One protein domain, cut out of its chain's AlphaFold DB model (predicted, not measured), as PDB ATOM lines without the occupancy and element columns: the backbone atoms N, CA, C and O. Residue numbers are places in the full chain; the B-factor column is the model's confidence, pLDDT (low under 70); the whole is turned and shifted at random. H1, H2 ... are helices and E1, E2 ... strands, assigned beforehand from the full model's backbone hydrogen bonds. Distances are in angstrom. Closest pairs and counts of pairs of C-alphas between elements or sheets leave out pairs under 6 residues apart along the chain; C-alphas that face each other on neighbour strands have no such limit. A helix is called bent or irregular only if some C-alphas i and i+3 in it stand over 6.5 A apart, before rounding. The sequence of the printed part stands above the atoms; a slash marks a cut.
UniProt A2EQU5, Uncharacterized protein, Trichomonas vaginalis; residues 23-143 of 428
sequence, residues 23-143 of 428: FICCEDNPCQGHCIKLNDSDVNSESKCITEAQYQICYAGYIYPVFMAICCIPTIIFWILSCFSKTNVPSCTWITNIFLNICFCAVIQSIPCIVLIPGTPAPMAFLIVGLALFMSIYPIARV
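AT A GLANCE: This is residues 23 to 143 of the 428 residues of an uncharacterized protein of Trichomonas vaginalis (UniProt A2EQU5). A long, flattish stack of three helices that run back and forth, with H3 between H2 and H4, has at one end a small head of two strand hairpins, E1 with E2 and E3 with E4. The short helix H1 lies between the head and the long helices, and the link from H2 to H3 turns at the far end. The printed part has 121 residues, with four named strands followed by four named helices; each hairpin is an antiparallel sheet of two strands, and the class is mostly helix. The whole is loose, with a radius of gyration of the C-alphas of 19.1 A, and a rod in outline, spanning 63 by 29 by 14 A.

HOW THE PARTS SIT: E1, residues 23 to 26, and E2, residues 29 to 32, form a hairpin, with N 24 and O 31 within hydrogen-bond range at 2.9 A. E3, residues 34 to 38, and E4, residues 46 to 50, form another, with N 36 and O 48 at 3.1 A. The closest C-alphas of E1 and E3 are those of Cys 26 and Cys 35, 5.2 A apart. H1, residues 52 to 59, comes nearest to E3 at the C-alphas of Glu 52 and His 34, 6.4 A apart. H2, residues 63 to 85, was assigned as one helix by its hydrogen bonds but is bent, with C-alphas 71 and 74 7.0 A apart; its arms are H2a, residues 63 to 71, and H2b, residues 74 to 85. H1 and H2a only just touch, with 3 pairs of C-alphas within 8 A, and only at the corner; the closest are those of Ile 57 and Ile 63, 5.3 A. H3, residues 91 to 116, forms a helical hairpin with H2b at a shallow tilt of 14 degrees, closest at the C-alphas of Trp 79 and Trp 94, 6.6 A. H3 touches H2a with residues 101 to 109 alone, opposite ways at a steep tilt of 41 degrees; the closest C-alphas are those of Met 68 and Ile 102, 5.3 A. H4, residues 121 to 143, forms a helical hairpin with H3 at a shallow tilt of 31 degrees, closest at the C-alphas of Cys 103 and Gly 130, 4.5 A. H4 is apart from both H2a and H2b. Every O i to N i+4 pair is within hydrogen-bond range in H1, H2a and H2b; in H3 it is 20 of 22 and in H4 18 of 19.

IN THESE COORDINATES: E1 begins at C-alpha 23, (22.511, -28.820, -31.471). H2b measures 16.1 A from first to last C-alpha, H3 38.6 A and H4 33.3 A. H3 begins at C-alpha 91, (-19.799, -34.276, -59.861), and H4 ends at C-alpha 143, (-20.889, -18.925, -62.790).

THE WHOLE: The C-alphas farthest apart are those of Val 43 and Lys 86, 63.8 A. The printed part has no cut, and no link is long. The mean pLDDT of the printed part is 84.4; residues 39 to 45 and residue 143 are under 70.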
ATOM      1  N   PHE A  23      22.241 -30.247 -31.310       81.25
ATOM      2  CA  PHE A  23      22.511 -28.820 -31.471       81.25
ATOM      3  C   PHE A  23      23.594 -28.584 -32.529       81.25
ATOM      4  O   PHE A  23      24.603 -29.285 -32.566       81.25
ATOM      5  N   ILE A  24      23.396 -27.570 -33.368       84.00
ATOM      6  CA  ILE A  24      24.367 -27.096 -34.362       84.00
ATOM      7  C   ILE A  24      24.682 -25.621 -34.119       84.00
ATOM      8  O   ILE A  24      23.905 -24.908 -33.481       84.00
ATOM      9  N   CYS A  25      25.804 -25.140 -34.641       82.44
ATOM     10  CA  CYS A  25      26.148 -23.726 -34.547       82.44
ATOM     11  C   CYS A  25      25.457 -22.922 -35.652       82.44
ATOM     12  O   CYS A  25      25.610 -23.221 -36.835       82.44
ATOM     13  N   CYS A  26      24.701 -21.893 -35.267       83.56
ATOM     14  CA  CYS A  26      24.116 -20.929 -36.193       83.56
ATOM     15  C   CYS A  26      24.694 -19.548 -35.891       83.56
ATOM     16  O   CYS A  26      24.403 -18.978 -34.837       83.56
ATOM     17  N   GLU A  27      25.584 -19.076 -36.769       82.19
ATOM     18  CA  GLU A  27      26.568 -18.039 -36.432       82.19
ATOM     19  C   GLU A  27      27.330 -18.424 -35.150       82.19
ATOM     20  O   GLU A  27      28.023 -19.441 -35.132       82.19
ATOM     21  N   ASP A  28      27.173 -17.654 -34.074       78.12
ATOM     22  CA  ASP A  28      27.856 -17.858 -32.796       78.12
ATOM     23  C   ASP A  28      26.927 -18.424 -31.704       78.12
ATOM     24  O   ASP A  28      27.351 -18.583 -30.560       78.12
ATOM     25  N   ASN A  29      25.677 -18.776 -32.039       80.69
ATOM     26  CA  ASN A  29      24.698 -19.294 -31.081       80.69
ATOM     27  C   ASN A  29      24.402 -20.793 -31.289       80.69
ATOM     28  O   ASN A  29      24.250 -21.241 -32.430       80.69
ATOM     29  N   PRO A  30      24.252 -21.582 -30.206       81.75
ATOM     30  CA  PRO A  30      23.778 -22.958 -30.298       81.75
ATOM     31  C   PRO A  30      22.309 -22.998 -30.738       81.75
ATOM     32  O   PRO A  30      21.454 -22.316 -30.175       81.75
ATOM     33  N   CYS A  31      22.011 -23.826 -31.733       84.00
ATOM     34  CA  CYS A  31      20.697 -23.968 -32.345       84.00
ATOM     35  C   CYS A  31      20.217 -25.419 -32.270       84.00
ATOM     36  O   CYS A  31      20.900 -26.317 -32.754       84.00
ATOM     37  N   GLN A  32      19.025 -25.657 -31.717       83.12
ATOM     38  CA  GLN A  32      18.395 -26.980 -31.709       83.12
ATOM     39  C   GLN A  32      17.572 -27.188 -32.991       83.12
ATOM     40  O   GLN A  32      16.367 -26.924 -33.020       83.12
ATOM     41  N   GLY A  33      18.224 -27.633 -34.067       85.06
ATOM     42  CA  GLY A  33      17.578 -27.854 -35.362       85.06
ATOM     43  C   GLY A  33      18.488 -27.532 -36.541       85.06
ATOM     44  O   GLY A  33      19.598 -28.045 -36.618       85.06
ATOM     45  N   HIS A  34      18.009 -26.691 -37.459       84.06
ATOM     46  CA  HIS A  34      18.709 -26.296 -38.681       84.06
ATOM     47  C   HIS A  34      19.040 -24.807 -38.682       84.06
ATOM     48  O   HIS A  34      18.241 -23.975 -38.254       84.06
ATOM     49  N   CYS A  35      20.205 -24.474 -39.225       85.38
ATOM     50  CA  CYS A  35      20.640 -23.109 -39.448       85.38
ATOM     51  C   CYS A  35      20.517 -22.818 -40.937       85.38
ATOM     52  O   CYS A  35      21.187 -23.446 -41.758       85.38
ATOM     53  N   ILE A  36      19.639 -21.888 -41.288       85.06
ATOM     54  CA  ILE A  36      19.392 -21.501 -42.677       85.06
ATOM     55  C   ILE A  36      19.882 -20.079 -42.916       85.06
ATOM     56  O   ILE A  36      19.736 -19.216 -42.052       85.06
ATOM     57  N   LYS A  37      20.452 -19.822 -44.093       80.44
ATOM     58  CA  LYS A  37      20.857 -18.475 -44.509       80.44
ATOM     59  C   LYS A  37      19.709 -17.811 -45.257       80.44
ATOM     60  O   LYS A  37      19.198 -18.374 -46.223       80.44
ATOM     61  N   LEU A  38      19.299 -16.631 -44.805       70.50
ATOM     62  CA  LEU A  38      18.293 -15.818 -45.479       70.50
ATOM     63  C   LEU A  38      19.022 -14.828 -46.397       70.50
ATOM     64  O   LEU A  38      19.863 -14.067 -45.930       70.50
ATOM     65  N   ASN A  39      18.690 -14.851 -47.693       63.16
ATOM     66  CA  ASN A  39      19.308 -14.083 -48.788       63.16
ATOM     67  C   ASN A  39      20.770 -14.450 -49.105       63.16
ATOM     68  O   ASN A  39      21.711 -13.990 -48.468       63.16
ATOM     69  N   ASP A  40      20.957 -15.208 -50.188       56.12
ATOM     70  CA  ASP A  40      22.279 -15.586 -50.722       56.12
ATOM     71  C   ASP A  40      22.974 -14.440 -51.495       56.12
ATOM     72  O   ASP A  40      24.078 -14.603 -52.008       56.12
ATOM     73  N   SER A  41      22.317 -13.279 -51.622       55.59
ATOM     74  CA  SER A  41      22.685 -12.233 -52.582       55.59
ATOM     75  C   SER A  41      23.305 -10.958 -51.997       55.59
ATOM     76  O   SER A  41      23.560 -10.051 -52.778       55.59
ATOM     77  N   ASP A  42      23.581 -10.854 -50.689       46.56
ATOM     78  CA  ASP A  42      24.270  -9.668 -50.152       46.56
ATOM     79  C   ASP A  42      25.132  -9.920 -48.904       46.56
ATOM     80  O   ASP A  42      24.934 -10.866 -48.147       46.56
ATOM     81  N   VAL A  43      26.090  -9.010 -48.696       52.38
ATOM     82  CA  VAL A  43      27.205  -9.002 -47.718       52.38
ATOM     83  C   VAL A  43      26.778  -9.124 -46.235       52.38
ATOM     84  O   VAL A  43      27.628  -9.318 -45.369       52.38
ATOM     85  N   ASN A  44      25.475  -9.102 -45.942       53.78
ATOM     86  CA  ASN A  44      24.885  -9.300 -44.614       53.78
ATOM     87  C   ASN A  44      23.905 -10.487 -44.632       53.78
ATOM     88  O   ASN A  44      22.697 -10.305 -44.490       53.78
ATOM     89  N   SER A  45      24.412 -11.704 -44.843       61.47
ATOM     90  CA  SER A  45      23.591 -12.913 -44.733       61.47
ATOM     91  C   SER A  45      23.224 -13.141 -43.263       61.47
ATOM     92  O   SER A  45      24.090 -13.533 -42.479       61.47
ATOM     93  N   GLU A  46      21.969 -12.904 -42.887       74.19
ATOM     94  CA  GLU A  46      21.449 -13.291 -41.573       74.19
ATOM     95  C   GLU A  46      21.149 -14.793 -41.575       74.19
ATOM     96  O   GLU A  46      20.405 -15.302 -42.425       74.19
ATOM     97  N   SER A  47      21.734 -15.519 -40.625       78.69
ATOM     98  CA  SER A  47      21.394 -16.916 -40.396       78.69
ATOM     99  C   SER A  47      20.328 -17.037 -39.313       78.69
ATOM    100  O   SER A  47      20.351 -16.365 -38.281       78.69
ATOM    101  N   LYS A  48      19.334 -17.887 -39.562       83.31
ATOM    102  CA  LYS A  48      18.216 -18.101 -38.650       83.31
ATOM    103  C   LYS A  48      18.199 -19.546 -38.189       83.31
ATOM    104  O   LYS A  48      18.150 -20.469 -39.001       83.31
ATOM    105  N   CYS A  49      18.195 -19.721 -36.873       85.88
ATOM    106  CA  CYS A  49      17.941 -21.009 -36.251       85.88
ATOM    107  C   CYS A  49      16.454 -21.360 -36.370       85.88
ATOM    108  O   CYS A  49      15.592 -20.579 -35.957       85.88
ATOM    109  N   ILE A  50      16.155 -22.536 -36.914       87.00
ATOM    110  CA  ILE A  50      14.800 -23.078 -37.020       87.00
ATOM    111  C   ILE A  50      14.759 -24.521 -36.526       87.00
ATOM    112  O   ILE A  50      15.709 -25.281 -36.673       87.00
ATOM    113  N   THR A  51      13.632 -24.914 -35.941       86.81
ATOM    114  CA  THR A  51      13.433 -26.297 -35.480       86.81
ATOM    115  C   THR A  51      13.331 -27.270 -36.659       86.81
ATOM    116  O   THR A  51      12.945 -26.876 -37.760       86.81
ATOM    117  N   GLU A  52      13.586 -28.562 -36.423       84.62
ATOM    118  CA  GLU A  52      13.375 -29.630 -37.420       84.62
ATOM    119  C   GLU A  52      11.969 -29.566 -38.036       84.62
ATOM    120  O   GLU A  52      11.806 -29.622 -39.251       84.62
ATOM    121  N   ALA A  53      10.940 -29.358 -37.209       81.88
ATOM    122  CA  ALA A  53       9.564 -29.240 -37.682       81.88
ATOM    123  C   ALA A  53       9.384 -28.045 -38.634       81.88
ATOM    124  O   ALA A  53       8.800 -28.189 -39.703       81.88
ATOM    125  N   GLN A  54       9.918 -26.871 -38.288       84.50
ATOM    126  CA  GLN A  54       9.850 -25.688 -39.154       84.50
ATOM    127  C   GLN A  54      10.648 -25.879 -40.447       84.50
ATOM    128  O   GLN A  54      10.196 -25.445 -41.505       84.50
ATOM    129  N   TYR A  55      11.793 -26.558 -40.382       84.06
ATOM    130  CA  TYR A  55      12.590 -26.894 -41.556       84.06
ATOM    131  C   TYR A  55      11.805 -27.800 -42.511       84.06
ATOM    132  O   TYR A  55      11.627 -27.455 -43.679       84.06
ATOM    133  N   GLN A  56      11.241 -28.901 -42.014       82.62
ATOM    134  CA  GLN A  56      10.474 -29.842 -42.834       82.62
ATOM    135  C   GLN A  56       9.182 -29.225 -43.396       82.62
ATOM    136  O   GLN A  56       8.818 -29.477 -44.549       82.62
ATOM    137  N   ILE A  57       8.490 -28.400 -42.600       81.06
ATOM    138  CA  ILE A  57       7.222 -27.771 -42.995       81.06
ATOM    139  C   ILE A  57       7.459 -26.618 -43.968       81.06
ATOM    140  O   ILE A  57       6.793 -26.564 -44.996       81.06
ATOM    141  N   CYS A  58       8.371 -25.696 -43.655       82.81
ATOM    142  CA  CYS A  58       8.460 -24.400 -44.330       82.81
ATOM    143  C   CYS A  58       9.653 -24.255 -45.275       82.81
ATOM    144  O   CYS A  58       9.561 -23.472 -46.216       82.81
ATOM    145  N   TYR A  59      10.747 -24.991 -45.053       79.44
ATOM    146  CA  TYR A  59      11.964 -24.875 -45.860       79.44
ATOM    147  C   TYR A  59      12.079 -25.995 -46.903       79.44
ATOM    148  O   TYR A  59      12.159 -25.720 -48.097       79.44
ATOM    149  N   ALA A  60      12.025 -27.258 -46.471       78.75
ATOM    150  CA  ALA A  60      12.123 -28.422 -47.353       78.75
ATOM    151  C   ALA A  60      10.843 -28.657 -48.175       78.75
ATOM    152  O   ALA A  60      10.883 -29.236 -49.256       78.75
ATOM    153  N   GLY A  61       9.691 -28.215 -47.662       72.50
ATOM    154  CA  GLY A  61       8.412 -28.266 -48.367       72.50
ATOM    155  C   GLY A  61       7.770 -29.657 -48.464       72.50
ATOM    156  O   GLY A  61       6.654 -29.774 -48.969       72.50
ATOM    157  N   TYR A  62       8.408 -30.714 -47.948       78.06
ATOM    158  CA  TYR A  62       7.923 -32.097 -48.060       78.06
ATOM    159  C   TYR A  62       6.571 -32.346 -47.383       78.06
ATOM    160  O   TYR A  62       5.843 -33.258 -47.773       78.06
ATOM    161  N   ILE A  63       6.211 -31.536 -46.387       81.69
ATOM    162  CA  ILE A  63       4.956 -31.699 -45.642       81.69
ATOM    163  C   ILE A  63       3.769 -31.018 -46.349       81.69
ATOM    164  O   ILE A  63       2.625 -31.376 -46.075       81.69
ATOM    165  N   TYR A  64       3.996 -30.103 -47.304       80.06
ATOM    166  CA  TYR A  64       2.909 -29.426 -48.035       80.06
ATOM    167  C   TYR A  64       1.932 -30.407 -48.712       80.06
ATOM    168  O   TYR A  64       0.733 -30.311 -48.447       80.06
ATOM    169  N   PRO A  65       2.385 -31.399 -49.507       83.44
ATOM    170  CA  PRO A  65       1.476 -32.368 -50.120       83.44
ATOM    171  C   PRO A  65       0.701 -33.200 -49.093       83.44
ATOM    172  O   PRO A  65      -0.471 -33.502 -49.306       83.44
ATOM    173  N   VAL A  66       1.333 -33.546 -47.966       86.75
ATOM    174  CA  VAL A  66       0.693 -34.312 -46.885       86.75
ATOM    175  C   VAL A  66      -0.432 -33.497 -46.251       86.75
ATOM    176  O   VAL A  66      -1.539 -34.002 -46.081       86.75
ATOM    177  N   PHE A  67      -0.180 -32.222 -45.949       84.81
ATOM    178  CA  PHE A  67      -1.184 -31.331 -45.376       84.81
ATOM    179  C   PHE A  67      -2.350 -31.083 -46.345       84.81
ATOM    180  O   PHE A  67      -3.511 -31.216 -45.958       84.81
ATOM    181  N   MET A  68      -2.058 -30.826 -47.626       87.75
ATOM    182  CA  MET A  68      -3.082 -30.695 -48.673       87.75
ATOM    183  C   MET A  68      -3.929 -31.967 -48.813       87.75
ATOM    184  O   MET A  68      -5.154 -31.879 -48.920       87.75
ATOM    185  N   ALA A  69      -3.305 -33.147 -48.767       88.56
ATOM    186  CA  ALA A  69      -4.018 -34.420 -48.806       88.56
ATOM    187  C   ALA A  69      -4.954 -34.573 -47.600       88.56
ATOM    188  O   ALA A  69      -6.117 -34.925 -47.787       88.56
ATOM    189  N   ILE A  70      -4.487 -34.243 -46.387       90.69
ATOM    190  CA  ILE A  70      -5.302 -34.282 -45.162       90.69
ATOM    191  C   ILE A  70      -6.518 -33.355 -45.279       90.69
ATOM    192  O   ILE A  70      -7.626 -33.773 -44.945       90.69
ATOM    193  N   CYS A  71      -6.347 -32.142 -45.813       90.94
ATOM    194  CA  CYS A  71      -7.460 -31.220 -46.057       90.94
ATOM    195  C   CYS A  71      -8.521 -31.790 -47.012       90.94
ATOM    196  O   CYS A  71      -9.702 -31.481 -46.885       90.94
ATOM    197  N   CYS A  72      -8.130 -32.637 -47.964       93.94
ATOM    198  CA  CYS A  72      -9.063 -33.229 -48.923       93.94
ATOM    199  C   CYS A  72      -9.817 -34.445 -48.358       93.94
ATOM    200  O   CYS A  72     -10.844 -34.833 -48.919       93.94
ATOM    201  N   ILE A  73      -9.344 -35.055 -47.259       94.56
ATOM    202  CA  ILE A  73      -9.929 -36.282 -46.687       94.56
ATOM    203  C   ILE A  73     -11.432 -36.137 -46.406       94.56
ATOM    204  O   ILE A  73     -12.180 -37.006 -46.857       94.56
ATOM    205  N   PRO A  74     -11.928 -35.081 -45.724       94.62
ATOM    206  CA  PRO A  74     -13.361 -34.938 -45.473       94.62
ATOM    207  C   PRO A  74     -14.180 -34.929 -46.768       94.62
ATOM    208  O   PRO A  74     -15.161 -35.662 -46.884       94.62
ATOM    209  N   THR A  75     -13.740 -34.168 -47.771       94.75
ATOM    210  CA  THR A  75     -14.396 -34.082 -49.082       94.75
ATOM    211  C   THR A  75     -14.423 -35.437 -49.785       94.75
ATOM    212  O   THR A  75     -15.474 -35.850 -50.274       94.75
ATOM    213  N   ILE A  76     -13.306 -36.172 -49.783       94.94
ATOM    214  CA  ILE A  76     -13.209 -37.504 -50.396       94.94
ATOM    215  C   ILE A  76     -14.115 -38.509 -49.672       94.94
ATOM    216  O   ILE A  76     -14.841 -39.257 -50.324       94.94
ATOM    217  N   ILE A  77     -14.128 -38.510 -48.336       96.19
ATOM    218  CA  ILE A  77     -15.001 -39.390 -47.547       96.19
ATOM    219  C   ILE A  77     -16.470 -39.123 -47.887       96.19
ATOM    220  O   ILE A  77     -17.214 -40.057 -48.182       96.19
ATOM    221  N   PHE A  78     -16.899 -37.859 -47.886       96.19
ATOM    222  CA  PHE A  78     -18.283 -37.512 -48.207       96.19
ATOM    223  C   PHE A  78     -18.636 -37.764 -49.674       96.19
ATOM    224  O   PHE A  78     -19.771 -38.147 -49.958       96.19
ATOM    225  N   TRP A  79     -17.678 -37.648 -50.594       95.06
ATOM    226  CA  TRP A  79     -17.865 -38.052 -51.984       95.06
ATOM    227  C   TRP A  79     -18.118 -39.563 -52.101       95.06
ATOM    228  O   TRP A  79     -19.101 -39.978 -52.718       95.06
ATOM    229  N   ILE A  80     -17.316 -40.390 -51.423       95.19
ATOM    230  CA  ILE A  80     -17.514 -41.846 -51.356       95.19
ATOM    231  C   ILE A  80     -18.888 -42.175 -50.747       95.19
ATOM    232  O   ILE A  80     -19.648 -42.971 -51.305       95.19
ATOM    233  N   LEU A  81     -19.258 -41.527 -49.639       95.12
ATOM    234  CA  LEU A  81     -20.577 -41.689 -49.019       95.12
ATOM    235  C   LEU A  81     -21.714 -41.248 -49.950       95.12
ATOM    236  O   LEU A  81     -22.773 -41.882 -49.963       95.12
ATOM    237  N   SER A  82     -21.516 -40.189 -50.735       92.94
ATOM    238  CA  SER A  82     -22.467 -39.718 -51.745       92.94
ATOM    239  C   SER A  82     -22.693 -40.775 -52.826       92.94
ATOM    240  O   SER A  82     -23.841 -41.055 -53.178       92.94
ATOM    241  N   CYS A  83     -21.626 -41.436 -53.287       90.88
ATOM    242  CA  CYS A  83     -21.714 -42.553 -54.229       90.88
ATOM    243  C   CYS A  83     -22.509 -43.736 -53.651       90.88
ATOM    244  O   CYS A  83     -23.400 -44.258 -54.321       90.88
ATOM    245  N   PHE A  84     -22.259 -44.125 -52.395       93.25
ATOM    246  CA  PHE A  84     -22.987 -45.228 -51.748       93.25
ATOM    247  C   PHE A  84     -24.460 -44.909 -51.473       93.25
ATOM    248  O   PHE A  84     -25.331 -45.754 -51.667       93.25
ATOM    249  N   SER A  85     -24.749 -43.689 -51.023       90.12
ATOM    250  CA  SER A  85     -26.106 -43.265 -50.649       90.12
ATOM    251  C   SER A  85     -26.921 -42.686 -51.808       90.12
ATOM    252  O   SER A  85     -28.097 -42.372 -51.621       90.12
ATOM    253  N   LYS A  86     -26.322 -42.564 -53.001       88.50
ATOM    254  CA  LYS A  86     -26.950 -42.031 -54.220       88.50
ATOM    255  C   LYS A  86     -27.596 -40.655 -53.999       88.50
ATOM    256  O   LYS A  86     -28.678 -40.380 -54.509       88.50
ATOM    257  N   THR A  87     -26.922 -39.769 -53.264       85.25
ATOM    258  CA  THR A  87     -27.385 -38.399 -52.960       85.25
ATOM    259  C   THR A  87     -27.442 -37.478 -54.182       85.25
ATOM    260  O   THR A  87     -27.852 -36.335 -54.063       85.25
ATOM    261  N   ASN A  88     -27.058 -37.938 -55.375       84.94
ATOM    262  CA  ASN A  88     -27.161 -37.177 -56.623       84.94
ATOM    263  C   ASN A  88     -26.506 -35.778 -56.560       84.94
ATOM    264  O   ASN A  88     -26.954 -34.870 -57.247       84.94
ATOM    265  N   VAL A  89     -25.497 -35.566 -55.703       89.06
ATOM    266  CA  VAL A  89     -24.738 -34.303 -55.628       89.06
ATOM    267  C   VAL A  89     -23.909 -34.160 -56.908       89.06
ATOM    268  O   VAL A  89     -23.287 -35.155 -57.290       89.06
ATOM    269  N   PRO A  90     -23.864 -32.979 -57.555       86.88
ATOM    270  CA  PRO A  90     -23.195 -32.840 -58.838       86.88
ATOM    271  C   PRO A  90     -21.709 -33.177 -58.775       86.88
ATOM    272  O   PRO A  90     -21.011 -32.793 -57.835       86.88
ATOM    273  N   SER A  91     -21.210 -33.878 -59.794       86.00
ATOM    274  CA  SER A  91     -19.799 -34.276 -59.861       86.00
ATOM    275  C   SER A  91     -18.855 -33.075 -59.839       86.00
ATOM    276  O   SER A  91     -17.826 -33.130 -59.165       86.00
ATOM    277  N   CYS A  92     -19.217 -31.971 -60.509       86.38
ATOM    278  CA  CYS A  92     -18.416 -30.749 -60.487       86.38
ATOM    279  C   CYS A  92     -18.223 -30.222 -59.061       86.38
ATOM    280  O   CYS A  92     -17.124 -29.788 -58.743       86.38
ATOM    281  N   THR A  93     -19.226 -30.334 -58.178       89.81
ATOM    282  CA  THR A  93     -19.129 -29.852 -56.794       89.81
ATOM    283  C   THR A  93     -17.996 -30.553 -56.053       89.81
ATOM    284  O   THR A  93     -17.194 -29.904 -55.391       89.81
ATOM    285  N   TRP A  94     -17.884 -31.877 -56.186       92.62
ATOM    286  CA  TRP A  94     -16.817 -32.645 -55.538       92.62
ATOM    287  C   TRP A  94     -15.439 -32.311 -56.102       92.62
ATOM    288  O   TRP A  94     -14.492 -32.132 -55.341       92.62
ATOM    289  N   ILE A  95     -15.340 -32.190 -57.427       91.06
ATOM    290  CA  ILE A  95     -14.088 -31.855 -58.110       91.06
ATOM    291  C   ILE A  95     -13.624 -30.455 -57.693       91.06
ATOM    292  O   ILE A  95     -12.492 -30.286 -57.243       91.06
ATOM    293  N   THR A  96     -14.508 -29.461 -57.777       90.56
ATOM    294  CA  THR A  96     -14.236 -28.085 -57.360       90.56
ATOM    295  C   THR A  96     -13.826 -28.021 -55.892       90.56
ATOM    296  O   THR A  96     -12.852 -27.347 -55.579       90.56
ATOM    297  N   ASN A  97     -14.497 -28.757 -55.003       93.62
ATOM    298  CA  ASN A  97     -14.143 -28.802 -53.585       93.62
ATOM    299  C   ASN A  97     -12.720 -29.280 -53.346       93.62
ATOM    300  O   ASN A  97     -11.988 -28.631 -52.610       93.62
ATOM    301  N   ILE A  98     -12.306 -30.361 -54.011       93.38
ATOM    302  CA  ILE A  98     -10.936 -30.876 -53.907       93.38
ATOM    303  C   ILE A  98      -9.936 -29.799 -54.343       93.38
ATOM    304  O   ILE A  98      -8.973 -29.526 -53.627       93.38
ATOM    305  N   PHE A  99     -10.178 -29.130 -55.475       92.81
ATOM    306  CA  PHE A  99      -9.300 -28.052 -55.930       92.81
ATOM    307  C   PHE A  99      -9.268 -26.864 -54.963       92.81
ATOM    308  O   PHE A  99      -8.189 -26.353 -54.665       92.81
ATOM    309  N   LEU A 100     -10.421 -26.440 -54.442       92.88
ATOM    310  CA  LEU A 100     -10.505 -25.349 -53.474       92.88
ATOM    311  C   LEU A 100      -9.836 -25.722 -52.145       92.88
ATOM    312  O   LEU A 100      -9.111 -24.893 -51.606       92.88
ATOM    313  N   ASN A 101      -9.976 -26.963 -51.661       93.75
ATOM    314  CA  ASN A 101      -9.257 -27.459 -50.484       93.75
ATOM    315  C   ASN A 101      -7.737 -27.373 -50.690       93.75
ATOM    316  O   ASN A 101      -7.031 -26.870 -49.816       93.75
ATOM    317  N   ILE A 102      -7.234 -27.824 -51.848       92.19
ATOM    318  CA  ILE A 102      -5.805 -27.764 -52.191       92.19
ATOM    319  C   ILE A 102      -5.319 -26.310 -52.204       92.19
ATOM    320  O   ILE A 102      -4.327 -25.992 -51.550       92.19
ATOM    321  N   CYS A 103      -6.029 -25.417 -52.902       92.56
ATOM    322  CA  CYS A 103      -5.647 -24.007 -53.014       92.56
ATOM    323  C   CYS A 103      -5.690 -23.301 -51.655       92.56
ATOM    324  O   CYS A 103      -4.735 -22.627 -51.274       92.56
ATOM    325  N   PHE A 104      -6.772 -23.488 -50.899       90.75
ATOM    326  CA  PHE A 104      -6.946 -22.886 -49.583       90.75
ATOM    327  C   PHE A 104      -5.871 -23.367 -48.602       90.75
ATOM    328  O   PHE A 104      -5.244 -22.548 -47.932       90.75
ATOM    329  N   CYS A 105      -5.584 -24.672 -48.559       90.75
ATOM    330  CA  CYS A 105      -4.539 -25.202 -47.685       90.75
ATOM    331  C   CYS A 105      -3.133 -24.762 -48.115       90.75
ATOM    332  O   CYS A 105      -2.323 -24.450 -47.243       90.75
ATOM    333  N   ALA A 106      -2.862 -24.626 -49.420       90.00
ATOM    334  CA  ALA A 106      -1.619 -24.029 -49.907       90.00
ATOM    335  C   ALA A 106      -1.436 -22.596 -49.384       90.00
ATOM    336  O   ALA A 106      -0.379 -22.269 -48.849       90.00
ATOM    337  N   VAL A 107      -2.473 -21.757 -49.475       91.12
ATOM    338  CA  VAL A 107      -2.439 -20.364 -49.000       91.12
ATOM    339  C   VAL A 107      -2.246 -20.299 -47.486       91.12
ATOM    340  O   VAL A 107      -1.319 -19.641 -47.011       91.12
ATOM    341  N   ILE A 108      -3.076 -21.014 -46.721       90.19
ATOM    342  CA  ILE A 108      -3.052 -20.980 -45.253       90.19
ATOM    343  C   ILE A 108      -1.732 -21.505 -44.691       90.19
ATOM    344  O   ILE A 108      -1.230 -20.935 -43.727       90.19
ATOM    345  N   GLN A 109      -1.148 -22.549 -45.283       87.88
ATOM    346  CA  GLN A 109       0.142 -23.083 -44.840       87.88
ATOM    347  C   GLN A 109       1.314 -22.169 -45.227       87.88
ATOM    348  O   GLN A 109       2.285 -22.059 -44.477       87.88
ATOM    349  N   SER A 110       1.218 -21.473 -46.363       89.75
ATOM    350  CA  SER A 110       2.290 -20.595 -46.844       89.75
ATOM    351  C   SER A 110       2.457 -19.335 -45.994       89.75
ATOM    352  O   SER A 110       3.586 -18.922 -45.743       89.75
ATOM    353  N   ILE A 111       1.361 -18.746 -45.500       89.88
ATOM    354  CA  ILE A 111       1.385 -17.523 -44.676       89.88
ATOM    355  C   ILE A 111       2.310 -17.646 -43.445       89.88
ATOM    356  O   ILE A 111       3.245 -16.849 -43.338       89.88
ATOM    357  N   PRO A 112       2.132 -18.616 -42.523       87.94
ATOM    358  CA  PRO A 112       3.008 -18.748 -41.361       87.94
ATOM    359  C   PRO A 112       4.444 -19.101 -41.762       87.94
ATOM    360  O   PRO A 112       5.380 -18.643 -41.112       87.94
ATOM    361  N   CYS A 113       4.645 -19.852 -42.849       87.62
ATOM    362  CA  CYS A 113       5.983 -20.184 -43.330       87.62
ATOM    363  C   CYS A 113       6.752 -18.971 -43.860       87.62
ATOM    364  O   CYS A 113       7.941 -18.854 -43.581       87.62
ATOM    365  N   ILE A 114       6.083 -18.040 -44.543       87.88
ATOM    366  CA  ILE A 114       6.685 -16.777 -44.997       87.88
ATOM    367  C   ILE A 114       7.042 -15.884 -43.802       87.88
ATOM    368  O   ILE A 114       8.092 -15.245 -43.802       87.88
ATOM    369  N   VAL A 115       6.204 -15.865 -42.760       86.75
ATOM    370  CA  VAL A 115       6.472 -15.116 -41.520       86.75
ATOM    371  C   VAL A 115       7.673 -15.703 -40.767       86.75
ATOM    372  O   VAL A 115       8.508 -14.968 -40.240       86.75
ATOM    373  N   LEU A 116       7.780 -17.033 -40.710       83.62
ATOM    374  CA  LEU A 116       8.873 -17.725 -40.023       83.62
ATOM    375  C   LEU A 116      10.183 -17.680 -40.814       83.62
ATOM    376  O   LEU A 116      11.241 -17.505 -40.207       83.62
ATOM    377  N   ILE A 117      10.126 -17.825 -42.136       82.19
ATOM    378  CA  ILE A 117      11.292 -17.902 -43.017       82.19
ATOM    379  C   ILE A 117      11.071 -17.006 -44.251       82.19
ATOM    380  O   ILE A 117      10.716 -17.498 -45.332       82.19
ATOM    381  N   PRO A 118      11.261 -15.682 -44.106       77.94
ATOM    382  CA  PRO A 118      11.056 -14.749 -45.204       77.94
ATOM    383  C   PRO A 118      12.025 -15.038 -46.358       77.94
ATOM    384  O   PRO A 118      13.179 -15.394 -46.144       77.94
ATOM    385  N   GLY A 119      11.546 -14.894 -47.596       72.00
ATOM    386  CA  GLY A 119      12.368 -15.069 -48.802       72.00
ATOM    387  C   GLY A 119      12.539 -16.513 -49.285       72.00
ATOM    388  O   GLY A 119      13.223 -16.739 -50.281       72.00
ATOM    389  N   THR A 120      11.900 -17.499 -48.648       77.62
ATOM    390  CA  THR A 120      11.913 -18.879 -49.161       77.62
ATOM    391  C   THR A 120      11.062 -19.015 -50.432       77.62
ATOM    392  O   THR A 120       9.889 -18.626 -50.442       77.62
ATOM    393  N   PRO A 121      11.606 -19.597 -51.520       80.56
ATOM    394  CA  PRO A 121      10.913 -19.654 -52.806       80.56
ATOM    395  C   PRO A 121       9.692 -20.580 -52.782       80.56
ATOM    396  O   PRO A 121       8.701 -20.289 -53.446       80.56
ATOM    397  N   ALA A 122       9.722 -21.667 -52.001       81.19
ATOM    398  CA  ALA A 122       8.639 -22.651 -51.976       81.19
ATOM    399  C   ALA A 122       7.330 -22.107 -51.355       81.19
ATOM    400  O   ALA A 122       6.319 -22.121 -52.059       81.19
ATOM    401  N   PRO A 123       7.297 -21.560 -50.119       85.12
ATOM    402  CA  PRO A 123       6.086 -20.942 -49.563       85.12
ATOM    403  C   PRO A 123       5.556 -19.779 -50.410       85.12
ATOM    404  O   PRO A 123       4.349 -19.641 -50.588       85.12
ATOM    405  N   MET A 124       6.443 -18.965 -50.993       85.88
ATOM    406  CA  MET A 124       6.035 -17.886 -51.900       85.88
ATOM    407  C   MET A 124       5.378 -18.428 -53.176       85.88
ATOM    408  O   MET A 124       4.332 -17.924 -53.583       85.88
ATOM    409  N   ALA A 125       5.945 -19.475 -53.783       85.50
ATOM    410  CA  ALA A 125       5.359 -20.124 -54.952       85.50
ATOM    411  C   ALA A 125       3.982 -20.728 -54.633       85.50
ATOM    412  O   ALA A 125       3.032 -20.491 -55.376       85.50
ATOM    413  N   PHE A 126       3.841 -21.441 -53.509       87.56
ATOM    414  CA  PHE A 126       2.557 -22.008 -53.083       87.56
ATOM    415  C   PHE A 126       1.511 -20.937 -52.759       87.56
ATOM    416  O   PHE A 126       0.345 -21.121 -53.107       87.56
ATOM    417  N   LEU A 127       1.905 -19.806 -52.165       90.81
ATOM    418  CA  LEU A 127       0.999 -18.685 -51.921       90.81
ATOM    419  C   LEU A 127       0.497 -18.070 -53.234       90.81
ATOM    420  O   LEU A 127      -0.709 -17.908 -53.410       90.81
ATOM    421  N   ILE A 128       1.406 -17.736 -54.156       90.00
ATOM    422  CA  ILE A 128       1.067 -17.074 -55.426       90.00
ATOM    423  C   ILE A 128       0.219 -17.998 -56.302       90.00
ATOM    424  O   ILE A 128      -0.844 -17.596 -56.773       90.00
ATOM    425  N   VAL A 129       0.663 -19.244 -56.496       90.12
ATOM    426  CA  VAL A 129      -0.062 -20.231 -57.309       90.12
ATOM    427  C   VAL A 129      -1.393 -20.590 -56.648       90.12
ATOM    428  O   VAL A 129      -2.411 -20.637 -57.333       90.12
ATOM    429  N   GLY A 130      -1.412 -20.776 -55.326       90.31
ATOM    430  CA  GLY A 130      -2.628 -21.059 -54.566       90.31
ATOM    431  C   GLY A 130      -3.668 -19.947 -54.694       90.31
ATOM    432  O   GLY A 130      -4.821 -20.235 -55.000       90.31
ATOM    433  N   LEU A 131      -3.268 -18.677 -54.545       92.44
ATOM    434  CA  LEU A 131      -4.161 -17.530 -54.741       92.44
ATOM    435  C   LEU A 131      -4.632 -17.407 -56.195       92.44
ATOM    436  O   LEU A 131      -5.818 -17.196 -56.425       92.44
ATOM    437  N   ALA A 132      -3.746 -17.566 -57.180       91.44
ATOM    438  CA  ALA A 132      -4.112 -17.473 -58.593       91.44
ATOM    439  C   ALA A 132      -5.112 -18.569 -59.008       91.44
ATOM    440  O   ALA A 132      -6.107 -18.298 -59.688       91.44
ATOM    441  N   LEU A 133      -4.896 -19.805 -58.551       90.19
ATOM    442  CA  LEU A 133      -5.828 -20.906 -58.777       90.19
ATOM    443  C   LEU A 133      -7.141 -20.690 -58.022       90.19
ATOM    444  O   LEU A 133      -8.208 -20.869 -58.599       90.19
ATOM    445  N   PHE A 134      -7.092 -20.221 -56.775       90.62
ATOM    446  CA  PHE A 134      -8.296 -19.899 -56.011       90.62
ATOM    447  C   PHE A 134      -9.151 -18.838 -56.714       90.62
ATOM    448  O   PHE A 134     -10.345 -19.042 -56.938       90.62
ATOM    449  N   MET A 135      -8.524 -17.738 -57.139       89.19
ATOM    450  CA  MET A 135      -9.186 -16.624 -57.820       89.19
ATOM    451  C   MET A 135      -9.705 -16.980 -59.217       89.19
ATOM    452  O   MET A 135     -10.581 -16.284 -59.717       89.19
ATOM    453  N   SER A 136      -9.208 -18.048 -59.847       86.12
ATOM    454  CA  SER A 136      -9.738 -18.534 -61.129       86.12
ATOM    455  C   SER A 136     -10.840 -19.582 -60.946       86.12
ATOM    456  O   SER A 136     -11.899 -19.473 -61.561       86.12
ATOM    457  N   ILE A 137     -10.646 -20.564 -60.062       85.69
ATOM    458  CA  ILE A 137     -11.585 -21.675 -59.855       85.69
ATOM    459  C   ILE A 137     -12.859 -21.210 -59.149       85.69
ATOM    460  O   ILE A 137     -13.951 -21.619 -59.544       85.69
ATOM    461  N   TYR A 138     -12.744 -20.350 -58.130       84.88
ATOM    462  CA  TYR A 138     -13.900 -19.908 -57.350       84.88
ATOM    463  C   TYR A 138     -14.951 -19.194 -58.224       84.88
ATOM    464  O   TYR A 138     -16.101 -19.642 -58.227       84.88
ATOM    465  N   PRO A 139     -14.616 -18.171 -59.043       79.44
ATOM    466  CA  PRO A 139     -15.597 -17.545 -59.930       79.44
ATOM    467  C   PRO A 139     -16.166 -18.506 -60.977       79.44
ATOM    468  O   PRO A 139     -17.375 -18.515 -61.189       79.44
ATOM    469  N   ILE A 140     -15.335 -19.358 -61.592       76.31
ATOM    470  CA  ILE A 140     -15.796 -20.329 -62.602       76.31
ATOM    471  C   ILE A 140     -16.842 -21.275 -62.001       76.31
ATOM    472  O   ILE A 140     -17.896 -21.502 -62.598       76.31
ATOM    473  N   ALA A 141     -16.596 -21.772 -60.789       76.62
ATOM    474  CA  ALA A 141     -17.533 -22.644 -60.095       76.62
ATOM    475  C   ALA A 141     -18.844 -21.938 -59.704       76.62
ATOM    476  O   ALA A 141     -19.889 -22.586 -59.637       76.62
ATOM    477  N   ARG A 142     -18.816 -20.615 -59.482       71.12
ATOM    478  CA  ARG A 142     -19.998 -19.801 -59.134       71.12
ATOM    479  C   ARG A 142     -20.824 -19.362 -60.347       71.12
ATOM    480  O   ARG A 142     -21.974 -18.969 -60.166       71.12
ATOM    481  N   VAL A 143     -20.262 -19.428 -61.554       62.19
ATOM    482  CA  VAL A 143     -20.889 -18.925 -62.790       62.19
ATOM    483  C   VAL A 143     -21.338 -20.057 -63.729       62.19
ATOM    484  O   VAL A 143     -21.865 -19.757 -64.793       62.19
TER     485      VAL A 143